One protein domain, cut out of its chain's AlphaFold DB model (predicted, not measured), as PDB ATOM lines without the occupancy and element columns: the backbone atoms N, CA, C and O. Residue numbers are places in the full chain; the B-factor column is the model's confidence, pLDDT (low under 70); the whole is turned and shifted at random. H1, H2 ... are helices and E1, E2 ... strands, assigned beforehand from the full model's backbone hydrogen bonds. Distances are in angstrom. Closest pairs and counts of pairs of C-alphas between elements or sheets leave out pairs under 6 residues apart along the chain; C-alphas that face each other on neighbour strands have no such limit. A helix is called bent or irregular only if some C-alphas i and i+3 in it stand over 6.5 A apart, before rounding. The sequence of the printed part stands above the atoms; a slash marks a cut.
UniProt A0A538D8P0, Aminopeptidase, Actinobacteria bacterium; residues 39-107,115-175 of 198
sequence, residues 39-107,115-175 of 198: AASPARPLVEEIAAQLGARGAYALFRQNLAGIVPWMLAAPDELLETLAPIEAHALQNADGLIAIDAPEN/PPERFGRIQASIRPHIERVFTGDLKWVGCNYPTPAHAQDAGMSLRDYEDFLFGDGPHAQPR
ATOM      1  N   ALA A  39     -11.573-131.048 -10.610       91.12
ATOM      2  CA  ALA A  39     -12.957-130.688 -10.897       91.12
ATOM      3  C   ALA A  39     -13.918-131.795 -10.457       91.12
ATOM      4  O   ALA A  39     -13.550-132.968 -10.415       91.12
ATOM      5  N   ALA A  40     -15.155-131.421 -10.144       86.75
ATOM      6  CA  ALA A  40     -16.258-132.368 -10.011       86.75
ATOM      7  C   ALA A  40     -16.991-132.541 -11.352       86.75
ATOM      8  O   ALA A  40     -16.897-131.680 -12.233       86.75
ATOM      9  N   SER A  41     -17.749-133.635 -11.489       88.44
ATOM     10  CA  SER A  41     -18.443-134.024 -12.730       88.44
ATOM     11  C   SER A  41     -19.219-132.889 -13.420       88.44
ATOM     12  O   SER A  41     -19.109-132.772 -14.643       88.44
ATOM     13  N   PRO A  42     -19.965-132.019 -12.698       91.50
ATOM     14  CA  PRO A  42     -20.749-130.955 -13.328       91.50
ATOM     15  C   PRO A  42     -19.915-129.962 -14.140       91.50
ATOM     16  O   PRO A  42     -20.406-129.416 -15.121       91.50
ATOM     17  N   ALA A  43     -18.644-129.757 -13.782       92.50
ATOM     18  CA  ALA A  43     -17.755-128.825 -14.470       92.50
ATOM     19  C   ALA A  43     -17.188-129.352 -15.795       92.50
ATOM     20  O   ALA A  43     -16.370-128.661 -16.409       92.50
ATOM     21  N   ARG A  44     -17.602-130.540 -16.261       93.69
ATOM     22  CA  ARG A  44     -17.101-131.143 -17.505       93.69
ATOM     23  C   ARG A  44     -17.008-130.147 -18.678       93.69
ATOM     24  O   ARG A  44     -15.943-130.118 -19.291       93.69
ATOM     25  N   PRO A  45     -18.012-129.295 -18.975       94.12
ATOM     26  CA  PRO A  45     -17.904-128.346 -20.086       94.12
ATOM     27  C   PRO A  45     -16.730-127.363 -19.949       94.12
ATOM     28  O   PRO A  45     -16.028-127.095 -20.917       94.12
ATOM     29  N   LEU A  46     -16.456-126.860 -18.739       94.19
ATOM     30  CA  LEU A  46     -15.302-125.988 -18.492       94.19
ATOM     31  C   LEU A  46     -13.979-126.766 -18.531       94.19
ATOM     32  O   LEU A  46     -12.972-126.249 -19.012       94.19
ATOM     33  N   VAL A  47     -13.973-128.013 -18.049       95.88
ATOM     34  CA  VAL A  47     -12.797-128.896 -18.116       95.88
ATOM     35  C   VAL A  47     -12.402-129.169 -19.567       95.88
ATOM     36  O   VAL A  47     -11.212-129.157 -19.869       95.88
ATOM     37  N   GLU A  48     -13.364-129.369 -20.470       95.75
ATOM     38  CA  GLU A  48     -13.099-129.564 -21.901       95.75
ATOM     39  C   GLU A  48     -12.437-128.330 -22.538       95.75
ATOM     40  O   GLU A  48     -11.469-128.473 -23.291       95.75
ATOM     41  N   GLU A  49     -12.881-127.122 -22.179       96.81
ATOM     42  CA  GLU A  49     -12.249-125.874 -22.628       96.81
ATOM     43  C   GLU A  49     -10.833-125.701 -22.066       96.81
ATOM     44  O   GLU A  49      -9.900-125.365 -22.801       96.81
ATOM     45  N   ILE A  50     -10.637-125.995 -20.778       96.75
ATOM     46  CA  ILE A  50      -9.312-125.963 -20.148       96.75
ATOM     47  C   ILE A  50      -8.374-126.972 -20.815       96.75
ATOM     48  O   ILE A  50      -7.238-126.633 -21.137       96.75
ATOM     49  N   ALA A  51      -8.846-128.194 -21.070       97.75
ATOM     50  CA  ALA A  51      -8.071-129.249 -21.713       97.75
ATOM     51  C   ALA A  51      -7.577-128.823 -23.102       97.75
ATOM     52  O   ALA A  51      -6.384-128.933 -23.400       97.75
ATOM     53  N   ALA A  52      -8.482-128.300 -23.935       97.75
ATOM     54  CA  ALA A  52      -8.148-127.827 -25.273       97.75
ATOM     55  C   ALA A  52      -7.110-126.694 -25.230       97.75
ATOM     56  O   ALA A  52      -6.137-126.703 -25.988       97.75
ATOM     57  N   GLN A  53      -7.280-125.741 -24.312       98.06
ATOM     58  CA  GLN A  53      -6.408-124.576 -24.200       98.06
ATOM     59  C   GLN A  53      -5.031-124.887 -23.592       98.06
ATOM     60  O   GLN A  53      -4.042-124.295 -24.031       98.06
ATOM     61  N   LEU A  54      -4.937-125.820 -22.639       98.38
ATOM     62  CA  LEU A  54      -3.655-126.325 -22.129       98.38
ATOM     63  C   LEU A  54      -2.882-127.059 -23.229       98.38
ATOM     64  O   LEU A  54      -1.708-126.764 -23.462       98.38
ATOM     65  N   GLY A  55      -3.559-127.945 -23.969       98.19
ATOM     66  CA  GLY A  55      -2.958-128.670 -25.088       98.19
ATOM     67  C   GLY A  55      -2.444-127.737 -26.186       98.19
ATOM     68  O   GLY A  55      -1.321-127.903 -26.659       98.19
ATOM     69  N   ALA A  56      -3.209-126.697 -26.533       98.12
ATOM     70  CA  ALA A  56      -2.793-125.683 -27.508       98.12
ATOM     71  C   ALA A  56      -1.542-124.887 -27.083       98.12
ATOM     72  O   ALA A  56      -0.847-124.344 -27.938       98.12
ATOM     73  N   ARG A  57      -1.239-124.827 -25.779       97.94
ATOM     74  CA  ARG A  57      -0.046-124.169 -25.215       97.94
ATOM     75  C   ARG A  57       1.131-125.123 -25.009       97.94
ATOM     76  O   ARG A  57       2.184-124.693 -24.558       97.94
ATOM     77  N   GLY A  58       0.970-126.407 -25.330       98.19
ATOM     78  CA  GLY A  58       2.001-127.419 -25.104       98.19
ATOM     79  C   GLY A  58       2.219-127.756 -23.626       98.19
ATOM     80  O   GLY A  58       3.306-128.201 -23.271       98.19
ATOM     81  N   ALA A  59       1.220-127.530 -22.768       98.56
ATOM     82  CA  ALA A  59       1.253-127.920 -21.360       98.56
ATOM     83  C   ALA A  59       0.571-129.283 -21.146       98.56
ATOM     84  O   ALA A  59      -0.381-129.642 -21.846       98.56
ATOM     85  N   TYR A  60       1.033-130.036 -20.151       98.38
ATOM     86  CA  TYR A  60       0.409-131.282 -19.720       98.38
ATOM     87  C   TYR A  60      -0.795-130.986 -18.823       98.38
ATOM     88  O   TYR A  60      -0.683-130.262 -17.835       98.38
ATOM     89  N   ALA A  61      -1.939-131.595 -19.134       97.19
ATOM     90  CA  ALA A  61      -3.132-131.530 -18.299       97.19
ATOM     91  C   ALA A  61      -3.251-132.801 -17.440       97.19
ATOM     92  O   ALA A  61      -3.492-133.895 -17.954       97.19
ATOM     93  N   LEU A  62      -3.089-132.657 -16.124       96.62
ATOM     94  CA  LEU A  62      -3.195-133.737 -15.143       96.62
ATOM     95  C   LEU A  62      -4.564-133.675 -14.457       96.62
ATOM     96  O   LEU A  62      -4.744-133.008 -13.438       96.62
ATOM     97  N   PHE A  63      -5.553-134.362 -15.024       94.44
ATOM     98  CA  PHE A  63      -6.915-134.328 -14.492       94.44
ATOM     99  C   PHE A  63      -7.052-135.111 -13.179       94.44
ATOM    100  O   PHE A  63      -6.542-136.227 -13.027       94.44
ATOM    101  N   ARG A  64      -7.785-134.518 -12.234       90.62
ATOM    102  CA  ARG A  64      -8.203-135.102 -10.956       90.62
ATOM    103  C   ARG A  64      -9.703-134.875 -10.798       90.62
ATOM    104  O   ARG A  64     -10.147-133.836 -10.319       90.62
ATOM    105  N   GLN A  65     -10.482-135.834 -11.287       83.50
ATOM    106  CA  GLN A  65     -11.939-135.763 -11.235       83.50
ATOM    107  C   GLN A  65     -12.438-136.329  -9.907       83.50
ATOM    108  O   GLN A  65     -12.087-137.452  -9.545       83.50
ATOM    109  N   ASN A  66     -13.256-135.563  -9.190       74.44
ATOM    110  CA  ASN A  66     -13.908-136.021  -7.970       74.44
ATOM    111  C   ASN A  66     -15.347-136.447  -8.283       74.44
ATOM    112  O   ASN A  66     -16.213-135.605  -8.506       74.44
ATOM    113  N   LEU A  67     -15.592-137.758  -8.272       71.19
ATOM    114  CA  LEU A  67     -16.912-138.369  -8.470       71.19
ATOM    115  C   LEU A  67     -17.645-138.588  -7.133       71.19
ATOM    116  O   LEU A  67     -18.212-139.650  -6.904       71.19
ATOM    117  N   ALA A  68     -17.518-137.642  -6.197       70.12
ATOM    118  CA  ALA A  68     -18.006-137.738  -4.812       70.12
ATOM    119  C   ALA A  68     -17.474-138.944  -3.995       70.12
ATOM    120  O   ALA A  68     -17.888-139.171  -2.861       70.12
ATOM    121  N   GLY A  69     -16.491-139.691  -4.508       77.81
ATOM    122  CA  GLY A  69     -15.947-140.888  -3.854       77.81
ATOM    123  C   GLY A  69     -15.133-140.619  -2.584       77.81
ATOM    124  O   GLY A  69     -14.838-141.551  -1.835       77.81
ATOM    125  N   ILE A  70     -14.784-139.358  -2.310       82.19
ATOM    126  CA  ILE A  70     -13.977-138.998  -1.140       82.19
ATOM    127  C   ILE A  70     -14.721-139.232   0.178       82.19
ATOM    128  O   ILE A  70     -14.116-139.703   1.132       82.19
ATOM    129  N   VAL A  71     -16.033-138.976   0.232       87.62
ATOM    130  CA  VAL A  71     -16.839-139.146   1.452       87.62
ATOM    131  C   VAL A  71     -16.912-140.612   1.891       87.62
ATOM    132  O   VAL A  71     -16.517-140.894   3.022       87.62
ATOM    133  N   PRO A  72     -17.347-141.575   1.050       91.19
ATOM    134  CA  PRO A  72     -17.386-142.975   1.463       91.19
ATOM    135  C   PRO A  72     -15.996-143.522   1.804       91.19
ATOM    136  O   PRO A  72     -15.867-144.276   2.767       91.19
ATOM    137  N   TRP A  73     -14.944-143.101   1.088       91.94
ATOM    138  CA  TRP A  73     -13.571-143.465   1.445       91.94
ATOM    139  C   TRP A  73     -13.185-142.913   2.820       91.94
ATOM    140  O   TRP A  73     -12.738-143.671   3.675       91.94
ATOM    141  N   MET A  74     -13.429-141.626   3.080       90.88
ATOM    142  CA  MET A  74     -13.134-141.006   4.370       90.88
ATOM    143  C   MET A  74     -13.939-141.612   5.509       90.88
ATOM    144  O   MET A  74     -13.462-141.563   6.631       90.88
ATOM    145  N   LEU A  75     -15.128-142.163   5.277       92.44
ATOM    146  CA  LEU A  75     -15.897-142.852   6.317       92.44
ATOM    147  C   LEU A  75     -15.390-144.277   6.572       92.44
ATOM    148  O   LEU A  75     -15.414-144.727   7.713       92.44
ATOM    149  N   ALA A  76     -14.925-144.974   5.533       94.56
ATOM    150  CA  ALA A  76     -14.501-146.371   5.616       94.56
ATOM    151  C   ALA A  76     -13.011-146.563   5.947       94.56
ATOM    152  O   ALA A  76     -12.626-147.626   6.429       94.56
ATOM    153  N   ALA A  77     -12.163-145.576   5.649       94.19
ATOM    154  CA  ALA A  77     -10.720-145.701   5.806       94.19
ATOM    155  C   ALA A  77     -10.317-145.881   7.283       94.19
ATOM    156  O   ALA A  77     -10.913-145.260   8.164       94.19
ATOM    157  N   PRO A  78      -9.283-146.675   7.580       95.38
ATOM    158  CA  PRO A  78      -8.640-146.631   8.885       95.38
ATOM    159  C   PRO A  78      -8.003-145.249   9.124       95.38
ATOM    160  O   PRO A  78      -7.637-144.544   8.178       95.38
ATOM    161  N   ASP A  79      -7.907-144.846  10.389       93.38
ATOM    162  CA  ASP A  79      -7.502-143.492  10.788       93.38
ATOM    163  C   ASP A  79      -6.084-143.138  10.332       93.38
ATOM    164  O   ASP A  79      -5.827-142.004   9.938       93.38
ATOM    165  N   GLU A  80      -5.195-144.124  10.285       93.62
ATOM    166  CA  GLU A  80      -3.799-143.984   9.879       93.62
ATOM    167  C   GLU A  80      -3.670-143.506   8.422       93.62
ATOM    168  O   GLU A  80      -2.748-142.762   8.083       93.62
ATOM    169  N   LEU A  81      -4.621-143.879   7.552       93.94
ATOM    170  CA  LEU A  81      -4.665-143.389   6.168       93.94
ATOM    171  C   LEU A  81      -5.146-141.938   6.063       93.94
ATOM    172  O   LEU A  81      -4.971-141.321   5.013       93.94
ATOM    173  N   LEU A  82      -5.751-141.387   7.118       93.38
ATOM    174  CA  LEU A  82      -6.143-139.979   7.167       93.38
ATOM    175  C   LEU A  82      -5.009-139.075   7.659       93.38
ATOM    176  O   LEU A  82      -5.000-137.886   7.354       93.38
ATOM    177  N   GLU A  83      -4.061-139.631   8.411       94.06
ATOM    178  CA  GLU A  83      -2.966-138.889   9.044       94.06
ATOM    179  C   GLU A  83      -1.784-138.630   8.105       94.06
ATOM    180  O   GLU A  83      -1.006-137.705   8.333       94.06
ATOM    181  N   THR A  84      -1.658-139.407   7.027       91.94
ATOM    182  CA  THR A  84      -0.566-139.274   6.054       91.94
ATOM    183  C   THR A  84      -1.115-139.097   4.647       91.94
ATOM    184  O   THR A  84      -1.878-139.931   4.162       91.94
ATOM    185  N   LEU A  85      -0.682-138.042   3.951       90.94
ATOM    186  CA  LEU A  85      -0.997-137.883   2.537       90.94
ATOM    187  C   LEU A  85      -0.267-138.959   1.726       90.94
ATOM    188  O   LEU A  85       0.938-139.168   1.885       90.94
ATOM    189  N   ALA A  86      -0.986-139.631   0.824       92.88
ATOM    190  CA  ALA A  86      -0.392-140.636  -0.047       92.88
ATOM    191  C   ALA A  86       0.812-140.043  -0.818       92.88
ATOM    192  O   ALA A  86       0.672-138.973  -1.418       92.88
ATOM    193  N   PRO A  87       1.976-140.726  -0.882       93.94
ATOM    194  CA  PRO A  87       3.187-140.168  -1.493       93.94
ATOM    195  C   PRO A  87       3.017-139.704  -2.944       93.94
ATOM    196  O   PRO A  87       3.662-138.749  -3.365       93.94
ATOM    197  N   ILE A  88       2.133-140.353  -3.706       93.62
ATOM    198  CA  ILE A  88       1.828-139.958  -5.086       93.62
ATOM    199  C   ILE A  88       1.116-138.597  -5.164       93.62
ATOM    200  O   ILE A  88       1.418-137.801  -6.051       93.62
ATOM    201  N   GLU A  89       0.226-138.299  -4.216       91.06
ATOM    202  CA  GLU A  89      -0.460-137.005  -4.135       91.06
ATOM    203  C   GLU A  89       0.487-135.922  -3.617       91.06
ATOM    204  O   GLU A  89       0.558-134.832  -4.185       91.06
ATOM    205  N   ALA A  90       1.296-136.247  -2.603       92.00
ATOM    206  CA  ALA A  90       2.356-135.365  -2.126       92.00
ATOM    207  C   ALA A  90       3.319-134.976  -3.260       92.00
ATOM    208  O   ALA A  90       3.613-133.796  -3.447       92.00
ATOM    209  N   HIS A  91       3.755-135.952  -4.062       93.94
ATOM    210  CA  HIS A  91       4.618-135.713  -5.212       93.94
ATOM    211  C   HIS A  91       3.959-134.785  -6.238       93.94
ATOM    212  O   HIS A  91       4.608-133.856  -6.715       93.94
ATOM    213  N   ALA A  92       2.675-134.988  -6.551       92.31
ATOM    214  CA  ALA A  92       1.955-134.124  -7.480       92.31
ATOM    215  C   ALA A  92       1.895-132.670  -6.982       92.31
ATOM    216  O   ALA A  92       2.236-131.758  -7.731       92.31
ATOM    217  N   LEU A  93       1.543-132.441  -5.711       88.44
ATOM    218  CA  LEU A  93       1.507-131.092  -5.125       88.44
ATOM    219  C   LEU A  93       2.889-130.424  -5.095       88.44
ATOM    220  O   LEU A  93       3.012-129.221  -5.323       88.44
ATOM    221  N   GLN A  94       3.938-131.207  -4.846       91.38
ATOM    222  CA  GLN A  94       5.310-130.712  -4.761       91.38
ATOM    223  C   GLN A  94       5.937-130.410  -6.120       91.38
ATOM    224  O   GLN A  94       6.799-129.536  -6.179       91.38
ATOM    225  N   ASN A  95       5.514-131.082  -7.193       94.19
ATOM    226  CA  ASN A  95       6.171-131.008  -8.505       94.19
ATOM    227  C   ASN A  95       5.300-130.394  -9.608       94.19
ATOM    228  O   ASN A  95       5.815-130.127 -10.687       94.19
ATOM    229  N   ALA A  96       4.010-130.145  -9.366       95.81
ATOM    230  CA  ALA A  96       3.176-129.431 -10.326       95.81
ATOM    231  C   ALA A  96       3.671-127.992 -10.536       95.81
ATOM    232  O   ALA A  96       4.127-127.327  -9.598       95.81
ATOM    233  N   ASP A  97       3.525-127.492 -11.758       97.25
ATOM    234  CA  ASP A  97       3.830-126.103 -12.111       97.25
ATOM    235  C   ASP A  97       2.588-125.216 -11.947       97.25
ATOM    236  O   ASP A  97       2.675-124.060 -11.524       97.25
ATOM    237  N   GLY A  98       1.412-125.794 -12.223       95.88
ATOM    238  CA  GLY A  98       0.121-125.125 -12.133       95.88
ATOM    239  C   GLY A  98      -0.956-125.963 -11.445       95.88
ATOM    240  O   GLY A  98      -0.964-127.189 -11.541       95.88
ATOM    241  N   LEU A  99      -1.911-125.297 -10.795       94.88
ATOM    242  CA  LEU A  99      -3.103-125.919 -10.215       94.88
ATOM    243  C   LEU A  99      -4.365-125.115 -10.550       94.88
ATOM    244  O   LEU A  99      -4.479-123.940 -10.208       94.88
ATOM    245  N   ILE A 100      -5.345-125.767 -11.168       94.38
ATOM    246  CA  ILE A 100      -6.683-125.230 -11.409       94.38
ATOM    247  C   ILE A 100      -7.677-126.077 -10.616       94.38
ATOM    248  O   ILE A 100      -7.841-127.261 -10.900       94.38
ATOM    249  N   ALA A 101      -8.336-125.482  -9.624       92.31
ATOM    250  CA  ALA A 101      -9.336-126.144  -8.791       92.31
ATOM    251  C   ALA A 101     -10.731-125.575  -9.067       92.31
ATOM    252  O   ALA A 101     -11.026-124.436  -8.714       92.31
ATOM    253  N   ILE A 102     -11.591-126.373  -9.694       91.38
ATOM    254  CA  ILE A 102     -12.946-125.989 -10.085       91.38
ATOM    255  C   ILE A 102     -13.938-126.526  -9.055       91.38
ATOM    256  O   ILE A 102     -14.145-127.734  -8.933       91.38
ATOM    257  N   ASP A 103     -14.568-125.612  -8.334       88.44
ATOM    258  CA  ASP A 103     -15.651-125.873  -7.400       88.44
ATOM    259  C   ASP A 103     -16.973-125.983  -8.168       88.44
ATOM    260  O   ASP A 103     -17.447-125.018  -8.771       88.44
ATOM    261  N   ALA A 104     -17.533-127.188  -8.203       90.31
ATOM    262  CA  ALA A 104     -18.707-127.526  -9.002       90.31
ATOM    263  C   ALA A 104     -19.533-128.624  -8.315       90.31
ATOM    264  O   ALA A 104     -19.679-129.720  -8.857       90.31
ATOM    265  N   PRO A 105     -20.031-128.379  -7.092       87.31
ATOM    266  CA  PRO A 105     -20.684-129.403  -6.307       87.31
ATOM    267  C   PRO A 105     -21.959-129.881  -7.005       87.31
ATOM    268  O   PRO A 105     -22.769-129.077  -7.477       87.31
ATOM    269  N   GLU A 106     -22.153-131.198  -7.006       89.12
ATOM    270  CA  GLU A 106     -23.468-131.815  -7.215       89.12
ATOM    271  C   GLU A 106     -24.372-131.563  -5.998       89.12
ATOM    272  O   GLU A 106     -25.581-131.397  -6.134       89.12
ATOM    273  N   ASN A 107     -23.762-131.463  -4.813       87.88
ATOM    274  CA  ASN A 107     -24.405-131.213  -3.531       87.88
ATOM    275  C   ASN A 107     -23.478-130.373  -2.635       87.88
ATOM    276  O   ASN A 107     -22.356-130.778  -2.331       87.88
ATOM    277  N   PRO A 115     -17.249-136.934  10.081       93.19
ATOM    278  CA  PRO A 115     -16.913-136.470  11.424       93.19
ATOM    279  C   PRO A 115     -15.815-135.387  11.408       93.19
ATOM    280  O   PRO A 115     -14.789-135.587  10.748       93.19
ATOM    281  N   PRO A 116     -15.954-134.284  12.174       91.31
ATOM    282  CA  PRO A 116     -14.987-133.182  12.170       91.31
ATOM    283  C   PRO A 116     -13.541-133.605  12.461       91.31
ATOM    284  O   PRO A 116     -12.614-133.081  11.853       91.31
ATOM    285  N   GLU A 117     -13.339-134.586  13.344       93.19
ATOM    286  CA  GLU A 117     -12.008-135.111  13.678       93.19
ATOM    287  C   GLU A 117     -11.329-135.776  12.474       93.19
ATOM    288  O   GLU A 117     -10.156-135.530  12.198       93.19
ATOM    289  N   ARG A 118     -12.082-136.575  11.706       93.50
ATOM    290  CA  ARG A 118     -11.582-137.250  10.499       93.50
ATOM    291  C   ARG A 118     -11.253-136.244   9.406       93.50
ATOM    292  O   ARG A 118     -10.232-136.373   8.736       93.50
ATOM    293  N   PHE A 119     -12.101-135.228   9.261       88.88
ATOM    294  CA  PHE A 119     -11.839-134.117   8.357       88.88
ATOM    295  C   PHE A 119     -10.551-133.384   8.748       88.88
ATOM    296  O   PHE A 119      -9.659-133.235   7.917       88.88
ATOM    297  N   GLY A 120     -10.399-133.032  10.028       90.06
ATOM    298  CA  GLY A 120      -9.207-132.373  10.560       90.06
ATOM    299  C   GLY A 120      -7.908-133.157  10.340       90.06
ATOM    300  O   GLY A 120      -6.892-132.548  10.008       90.06
ATOM    301  N   ARG A 121      -7.932-134.493  10.453       93.12
ATOM    302  CA  ARG A 121      -6.764-135.347  10.159       93.12
ATOM    303  C   ARG A 121      -6.305-135.226   8.707       93.12
ATOM    304  O   ARG A 121      -5.125-134.985   8.474       93.12
ATOM    305  N   ILE A 122      -7.235-135.295   7.751       90.25
ATOM    306  CA  ILE A 122      -6.909-135.108   6.329       90.25
ATOM    307  C   ILE A 122      -6.370-133.699   6.057       90.25
ATOM    308  O   ILE A 122      -5.354-133.563   5.378       90.25
ATOM    309  N   GLN A 123      -6.974-132.651   6.630       87.19
ATOM    310  CA  GLN A 123      -6.438-131.292   6.466       87.19
ATOM    311  C   GLN A 123      -4.991-131.202   6.971       87.19
ATOM    312  O   GLN A 123      -4.128-130.595   6.330       87.19
ATOM    313  N   ALA A 124      -4.721-131.805   8.133       90.75
ATOM    314  CA  ALA A 124      -3.403-131.806   8.748       90.75
ATOM    315  C   ALA A 124      -2.378-132.592   7.919       90.75
ATOM    316  O   ALA A 124      -1.227-132.166   7.844       90.75
ATOM    317  N   SER A 125      -2.790-133.679   7.260       91.06
ATOM    318  CA  SER A 125      -1.910-134.494   6.420       91.06
ATOM    319  C   SER A 125      -1.531-133.797   5.108       91.06
ATOM    320  O   SER A 125      -0.412-133.958   4.626       91.06
ATOM    321  N   ILE A 126      -2.418-132.961   4.557       89.31
ATOM    322  CA  ILE A 126      -2.176-132.186   3.327       89.31
ATOM    323  C   ILE A 126      -1.311-130.949   3.591       89.31
ATOM    324  O   ILE A 126      -0.487-130.572   2.753       89.31
ATOM    325  N   ARG A 127      -1.475-130.307   4.753       87.38
ATOM    326  CA  ARG A 127      -0.870-129.003   5.072       87.38
ATOM    327  C   ARG A 127       0.648-128.902   4.828       87.38
ATOM    328  O   ARG A 127       1.056-127.886   4.261       87.38
ATOM    329  N   PRO A 128       1.487-129.899   5.174       88.50
ATOM    330  CA  PRO A 128       2.925-129.859   4.892       88.50
ATOM    331  C   PRO A 128       3.272-129.823   3.397       88.50
ATOM    332  O   PRO A 128       4.354-129.382   3.029       88.50
ATOM    333  N   HIS A 129       2.371-130.277   2.523       87.06
ATOM    334  CA  HIS A 129       2.625-130.430   1.087       87.06
ATOM    335  C   HIS A 129       2.126-129.256   0.240       87.06
ATOM    336  O   HIS A 129       2.381-129.216  -0.962       87.06
ATOM    337  N   ILE A 130       1.448-128.285   0.853       83.88
ATOM    338  CA  ILE A 130       0.901-127.107   0.163       83.88
ATOM    339  C   ILE A 130       1.647-125.813   0.503       83.88
ATOM    340  O   ILE A 130       1.142-124.727   0.241       83.88
ATOM    341  N   GLU A 131       2.863-125.890   1.050       85.38
ATOM    342  CA  GLU A 131       3.695-124.707   1.326       85.38
ATOM    343  C   GLU A 131       3.852-123.815   0.082       85.38
ATOM    344  O   GLU A 131       3.624-122.607   0.156       85.38
ATOM    345  N   ARG A 132       4.089-124.429  -1.087       87.25
ATOM    346  CA  ARG A 132       4.209-123.738  -2.383       87.25
ATOM    347  C   ARG A 132       2.974-122.910  -2.764       87.25
ATOM    348  O   ARG A 132       3.094-121.926  -3.493       87.25
ATOM    349  N   VAL A 133       1.788-123.281  -2.273       82.69
ATOM    350  CA  VAL A 133       0.537-122.522  -2.472       82.69
ATOM    351  C   VAL A 133       0.594-121.190  -1.720       82.69
ATOM    352  O   VAL A 133       0.111-120.176  -2.226       82.69
ATOM    353  N   PHE A 134       1.189-121.182  -0.523       79.25
ATOM    354  CA  PHE A 134       1.292-120.004   0.340       79.25
ATOM    355  C   PHE A 134       2.479-119.111  -0.013       79.25
ATOM    356  O   PHE A 134       2.355-117.889   0.064       79.25
ATOM    357  N   THR A 135       3.609-119.697  -0.419       85.56
ATOM    358  CA  THR A 135       4.789-118.942  -0.870       85.56
ATOM    359  C   THR A 135       4.598-118.341  -2.265       85.56
ATOM    360  O   THR A 135       5.253-117.362  -2.612       85.56
ATOM    361  N   GLY A 136       3.656-118.874  -3.055       82.69
ATOM    362  CA  GLY A 136       3.388-118.438  -4.429       82.69
ATOM    363  C   GLY A 136       4.269-119.118  -5.485       82.69
ATOM    364  O   GLY A 136       4.231-118.721  -6.659       82.69
ATOM    365  N   ASP A 137       5.023-120.142  -5.075       87.88
ATOM    366  CA  ASP A 137       5.862-120.980  -5.939       87.88
ATOM    367  C   ASP A 137       5.038-121.956  -6.784       87.88
ATOM    368  O   ASP A 137       5.493-122.413  -7.832       87.88
ATOM    369  N   LEU A 138       3.826-122.298  -6.342       90.00
ATOM    370  CA  LEU A 138       2.833-122.984  -7.162       90.00
ATOM    371  C   LEU A 138       1.851-121.949  -7.712       90.00
ATOM    372  O   LEU A 138       1.139-121.287  -6.949       90.00
ATOM    373  N   LYS A 139       1.783-121.816  -9.041       92.94
ATOM    374  CA  LYS A 139       0.775-120.965  -9.680       92.94
ATOM    375  C   LYS A 139      -0.571-121.659  -9.587       92.94
ATOM    376  O   LYS A 139      -0.747-122.750 -10.116       92.94
ATOM    377  N   TRP A 140      -1.534-121.048  -8.906       91.25
ATOM    378  CA  TRP A 140      -2.819-121.698  -8.699       91.25
ATOM    379  C   TRP A 140      -4.008-120.755  -8.805       91.25
ATOM    380  O   TRP A 140      -3.918-119.549  -8.558       91.25
ATOM    381  N   VAL A 141      -5.140-121.348  -9.167       89.19
ATOM    382  CA  VAL A 141      -6.428-120.684  -9.285       89.19
ATOM    383  C   VAL A 141      -7.524-121.655  -8.841       89.19
ATOM    384  O   VAL A 141      -7.666-122.751  -9.367       89.19
ATOM    385  N   GLY A 142      -8.287-121.275  -7.828       88.88
ATOM    386  CA  GLY A 142      -9.595-121.839  -7.528       88.88
ATOM    387  C   GLY A 142     -10.669-121.098  -8.318       88.88
ATOM    388  O   GLY A 142     -10.527-119.911  -8.581       88.88
ATOM    389  N   CYS A 143     -11.752-121.735  -8.716       86.69
ATOM    390  CA  CYS A 143     -12.834-121.050  -9.410       86.69
ATOM    391  C   CYS A 143     -14.160-121.771  -9.188       86.69
ATOM    392  O   CYS A 143     -14.156-122.943  -8.839       86.69
ATOM    393  N   ASN A 144     -15.282-121.079  -9.374       89.38
ATOM    394  CA  ASN A 144     -16.595-121.713  -9.296       89.38
ATOM    395  C   ASN A 144     -17.080-122.030 -10.709       89.38
ATOM    396  O   ASN A 144     -16.867-121.246 -11.633       89.38
ATOM    397  N   TYR A 145     -17.794-123.136 -10.854       91.00
ATOM    398  CA  TYR A 145     -18.607-123.447 -12.020       91.00
ATOM    399  C   TYR A 145     -20.091-123.385 -11.622       91.00
ATOM    400  O   TYR A 145     -20.441-123.801 -10.508       91.00
ATOM    401  N   PRO A 146     -20.979-122.844 -12.473       91.44
ATOM    402  CA  PRO A 146     -22.386-122.728 -12.132       91.44
ATOM    403  C   PRO A 146     -23.024-124.120 -12.090       91.44
ATOM    404  O   PRO A 146     -23.004-124.860 -13.069       91.44
ATOM    405  N   THR A 147     -23.587-124.488 -10.939       91.62
ATOM    406  CA  THR A 147     -24.332-125.743 -10.763       91.62
ATOM    407  C   THR A 147     -25.693-125.463 -10.130       91.62
ATOM    408  O   THR A 147     -25.851-124.453  -9.435       91.62
ATOM    409  N   PRO A 148     -26.686-126.356 -10.305       94.12
ATOM    410  CA  PRO A 148     -27.957-126.247  -9.593       94.12
ATOM    411  C   PRO A 148     -27.781-126.161  -8.071       94.12
ATOM    412  O   PRO A 148     -28.485-125.392  -7.424       94.12
ATOM    413  N   ALA A 149     -26.809-126.885  -7.505       90.88
ATOM    414  CA  ALA A 149     -26.525-126.856  -6.072       90.88
ATOM    415  C   ALA A 149     -26.022-125.479  -5.611       90.88
ATOM    416  O   ALA A 149     -26.481-124.966  -4.592       90.88
ATOM    417  N   HIS A 150     -25.131-124.848  -6.384       88.00
ATOM    418  CA  HIS A 150     -24.702-123.475  -6.129       88.00
ATOM    419  C   HIS A 150     -25.858-122.477  -6.213       88.00
ATOM    420  O   HIS A 150     -26.012-121.642  -5.323       88.00
ATOM    421  N   ALA A 151     -26.675-122.571  -7.263       90.06
ATOM    422  CA  ALA A 151     -27.818-121.686  -7.450       90.06
ATOM    423  C   ALA A 151     -28.823-121.819  -6.296       90.06
ATOM    424  O   ALA A 151     -29.253-120.817  -5.728       90.06
ATOM    425  N   GLN A 152     -29.117-123.053  -5.879       91.50
ATOM    426  CA  GLN A 152     -29.994-123.333  -4.748       91.50
ATOM    427  C   GLN A 152     -29.450-122.756  -3.436       91.50
ATOM    428  O   GLN A 152     -30.197-122.106  -2.707       91.50
ATOM    429  N   ASP A 153     -28.167-122.964  -3.137       87.88
ATOM    430  CA  ASP A 153     -27.529-122.439  -1.921       87.88
ATOM    431  C   ASP A 153     -27.479-120.899  -1.914       87.88
ATOM    432  O   ASP A 153     -27.599-120.265  -0.867       87.88
ATOM    433  N   ALA A 154     -27.386-120.284  -3.098       85.19
ATOM    434  CA  ALA A 154     -27.465-118.838  -3.291       85.19
ATOM    435  C   ALA A 154     -28.903-118.280  -3.327       85.19
ATOM    436  O   ALA A 154     -29.076-117.061  -3.374       85.19
ATOM    437  N   GLY A 155     -29.937-119.132  -3.311       89.50
ATOM    438  CA  GLY A 155     -31.337-118.713  -3.448       89.50
ATOM    439  C   GLY A 155     -31.674-118.115  -4.822       89.50
ATOM    440  O   GLY A 155     -32.534-117.242  -4.916       89.50
ATOM    441  N   MET A 156     -30.977-118.554  -5.870       88.38
ATOM    442  CA  MET A 156     -31.087-118.068  -7.247       88.38
ATOM    443  C   MET A 156     -31.611-119.158  -8.188       88.38
ATOM    444  O   MET A 156     -31.488-120.353  -7.910       88.38
ATOM    445  N   SER A 157     -32.145-118.760  -9.347       92.19
ATOM    446  CA  SER A 157     -32.244-119.696 -10.471       92.19
ATOM    447  C   SER A 157     -30.842-120.021 -11.007       92.19
ATOM    448  O   SER A 157     -29.896-119.256 -10.801       92.19
ATOM    449  N   LEU A 158     -30.685-121.145 -11.718       90.50
ATOM    450  CA  LEU A 158     -29.398-121.485 -12.339       90.50
ATOM    451  C   LEU A 158     -28.931-120.382 -13.295       90.50
ATOM    452  O   LEU A 158     -27.760-120.017 -13.281       90.50
ATOM    453  N   ARG A 159     -29.860-119.817 -14.072       89.50
ATOM    454  CA  ARG A 159     -29.541-118.765 -15.034       89.50
ATOM    455  C   ARG A 159     -29.055-117.490 -14.350       89.50
ATOM    456  O   ARG A 159     -28.043-116.936 -14.761       89.50
ATOM    457  N   ASP A 160     -29.721-117.073 -13.277       85.62
ATOM    458  CA  ASP A 160     -29.301-115.887 -12.522       85.62
ATOM    459  C   ASP A 160     -27.922-116.103 -11.884       85.62
ATOM    460  O   ASP A 160     -27.109-115.180 -11.841       85.62
ATOM    461  N   TYR A 161     -27.632-117.328 -11.425       86.50
ATOM    462  CA  TYR A 161     -26.318-117.678 -10.884       86.50
ATOM    463  C   TYR A 161     -25.223-117.674 -11.962       86.50
ATOM    464  O   TYR A 161     -24.127-117.176 -11.707       86.50
ATOM    465  N   GLU A 162     -25.498-118.187 -13.167       88.31
ATOM    466  CA  GLU A 162     -24.589-118.078 -14.317       88.31
ATOM    467  C   GLU A 162     -24.280-116.615 -14.638       88.31
ATOM    468  O   GLU A 162     -23.113-116.228 -14.714       88.31
ATOM    469  N   ASP A 163     -25.314-115.789 -14.788       86.06
ATOM    470  CA  ASP A 163     -25.166-114.386 -15.167       86.06
ATOM    471  C   ASP A 163     -24.452-113.588 -14.056       86.06
ATOM    472  O   ASP A 163     -23.625-112.718 -14.336       86.06
ATOM    473  N   PHE A 164     -24.676-113.934 -12.785       82.69
ATOM    474  CA  PHE A 164     -23.910-113.424 -11.644       82.69
ATOM    475  C   PHE A 164     -22.434-113.840 -11.681       82.69
ATOM    476  O   PHE A 164     -21.550-113.013 -11.432       82.69
ATOM    477  N   LEU A 165     -22.159-115.116 -11.961       83.00
ATOM    478  CA  LEU A 165     -20.814-115.677 -11.952       83.00
ATOM    479  C   LEU A 165     -19.974-115.115 -13.098       83.00
ATOM    480  O   LEU A 165     -18.818-114.758 -12.870       83.00
ATOM    481  N   PHE A 166     -20.540-115.034 -14.303       81.31
ATOM    482  CA  PHE A 166     -19.860-114.520 -15.494       81.31
ATOM    483  C   PHE A 166     -19.832-112.986 -15.554       81.31
ATOM    484  O   PHE A 166     -18.965-112.422 -16.222       81.31
ATOM    485  N   GLY A 167     -20.686-112.309 -14.778       71.94
ATOM    486  CA  GLY A 167     -20.718-110.851 -14.668       71.94
ATOM    487  C   GLY A 167     -21.632-110.154 -15.681       71.94
ATOM    488  O   GLY A 167     -21.454-108.959 -15.913       71.94
ATOM    489  N   ASP A 168     -22.596-110.883 -16.247       60.50
ATOM    490  CA  ASP A 168     -23.561-110.416 -17.253       60.50
ATOM    491  C   ASP A 168     -24.927-110.008 -16.646       60.50
ATOM    492  O   ASP A 168     -25.768-109.431 -17.335       60.50
ATOM    493  N   GLY A 169     -25.174-110.290 -15.358       51.56
ATOM    494  CA  GLY A 169     -26.479-110.092 -14.708       51.56
ATOM    495  C   GLY A 169     -26.703-108.712 -14.046       51.56
ATOM    496  O   GLY A 169     -25.777-108.149 -13.459       51.56
ATOM    497  N   PRO A 170     -27.947-108.179 -14.036       39.62
ATOM    498  CA  PRO A 170     -28.305-106.896 -13.407       39.62
ATOM    499  C   PRO A 170     -28.534-106.961 -11.878       39.62
ATOM    500  O   PRO A 170     -29.013-105.994 -11.282       39.62
ATOM    501  N   HIS A 171     -28.253-108.090 -11.218       46.62
ATOM    502  CA  HIS A 171     -28.774-108.362  -9.875       46.62
ATOM    503  C   HIS A 171     -27.977-107.724  -8.727       46.62
ATOM    504  O   HIS A 171     -26.756-107.844  -8.614       46.62
ATOM    505  N   ALA A 172     -28.727-107.084  -7.822       40.31
ATOM    506  CA  ALA A 172     -28.262-106.659  -6.511       40.31
ATOM    507  C   ALA A 172     -27.856-107.873  -5.657       40.31
ATOM    508  O   ALA A 172     -28.518-108.907  -5.643       40.31
ATOM    509  N   GLN A 173     -26.746-107.710  -4.942       49.16
ATOM    510  CA  GLN A 173     -26.056-108.737  -4.160       49.16
ATOM    511  C   GLN A 173     -26.959-109.319  -3.052       49.16
ATOM    512  O   GLN A 173     -27.453-108.547  -2.224       49.16
ATOM    513  N   PRO A 174     -27.136-110.649  -2.944       41.78
ATOM    514  CA  PRO A 174     -27.687-111.234  -1.728       41.78
ATOM    515  C   PRO A 174     -26.693-111.109  -0.562       41.78
ATOM    516  O   PRO A 174     -25.471-111.121  -0.741       41.78
ATOM    517  N   ARG A 175     -27.219-110.965   0.663       31.94
ATOM    518  CA  ARG A 175     -26.414-110.795   1.886       31.94
ATOM    519  C   ARG A 175     -25.407-111.941   2.033       31.94
ATOM    520  O   ARG A 175     -25.800-113.090   2.185       31.94
TER     521      ARG A 175
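What this domain is: This is residues 39 to 107 and 115 to 175 of the 198 residues of the protein "Aminopeptidase" of Actinobacteria bacterium (UniProt A0A538D8P0). Look first for a narrow ribbon of two parallel strands, E2 and E3, in the middle of a loose assembly, with H1 and the strand E1 along the E2 side. A group of helices, H2 to H5, makes one end of the longest axis, and the perpendicular pair H7 and H8 makes the other; the short H6 lies between H4 and the beginning of E3. You have 130 printed residues, with eight named helices and three named strands in the order H1 E1 H2 H3 H4 E2 H5 H6 E3 H7 H8, of the class mixed, helices and strands. The whole is only just loose, close to compact, with a radius of gyration of the C-alphas of 17.2 A and spans of 49 by 41 by 26 A.

Where its parts are: Find C-alpha 98 at (0.121, -125.125, -12.133); from there E2, residues 98 to 103, runs 16.5 A. E3, residues 139 to 144, runs 17.4 A. Find H1, residues 41 to 56, from C-alpha 41 at (-18.443, -134.024, -12.730), 23.1 A long; E1, residues 60 to 66, is 19.1 A long. Then come H2, residues 70 to 76, H3, residues 80 to 83, and H4, residues 87 to 95. After the cut, H5, residues 116 to 129, is 21.0 A long, and H6 is residues 131 to 135. H7 is residues 148 to 153, and H8, residues 158 to 166, ends at C-alpha 166, (-19.860, -114.520, -15.494).

How they stand to each other: E2 and E3 are parallel neighbours at 13 degrees, with N 101 and O 141 2.8 A apart and N 143 and O 101 2.8 A apart. E1 pairs with no named strand, but E1 and E2 are near each other. H1 is irregular, C-alphas 42 and 45 being 7.8 A apart, and has a kink of 36 degrees near residue 48; its closest C-alphas to E2 are Ala 43 and Ile 102, 7.1 A, and to E1 Ala 51 and Ala 61, 6.4 A. H5 is only just irregular, C-alphas 125 and 128 being 6.9 A apart. H5 touches H3, closest C-alphas Leu 82 and Ile 122, 5.0 A. With residues 126 to 129 alone H5 touches H4, closest C-alphas Ala 90 and His 129, 5.9 A, at a steep tilt of 49 degrees, the same way. H2 and H5 are close but not clearly touching, at Met 74 and Arg 118, C-alphas 7.4 A apart. The closest C-alphas of H6 and E3 are Val 133 and Trp 140, 7.1 A. H7 and H8 touch, about perpendicular at 83 degrees, closest C-alphas Ala 151 and Leu 158, 5.1 A. Each O i to N i+4 pair is within hydrogen-bond range in H2, H4, H6, H7 and H8, against 10 of 12 in H1 and 8 of 10 in H5; H3 is too short for such a pair.

The domain as a whole: The C-alphas of Glu 80 and Pro 170 are the two farthest apart, 50.2 A. Residues 108 to 114 are not printed, and C-alphas 107 and 115 are 17.5 A apart across this cut, on the link from E2 to H5. The links printed whole are tight. Mean pLDDT of the printed part is 87.6; residues 168 to 175 are under 70.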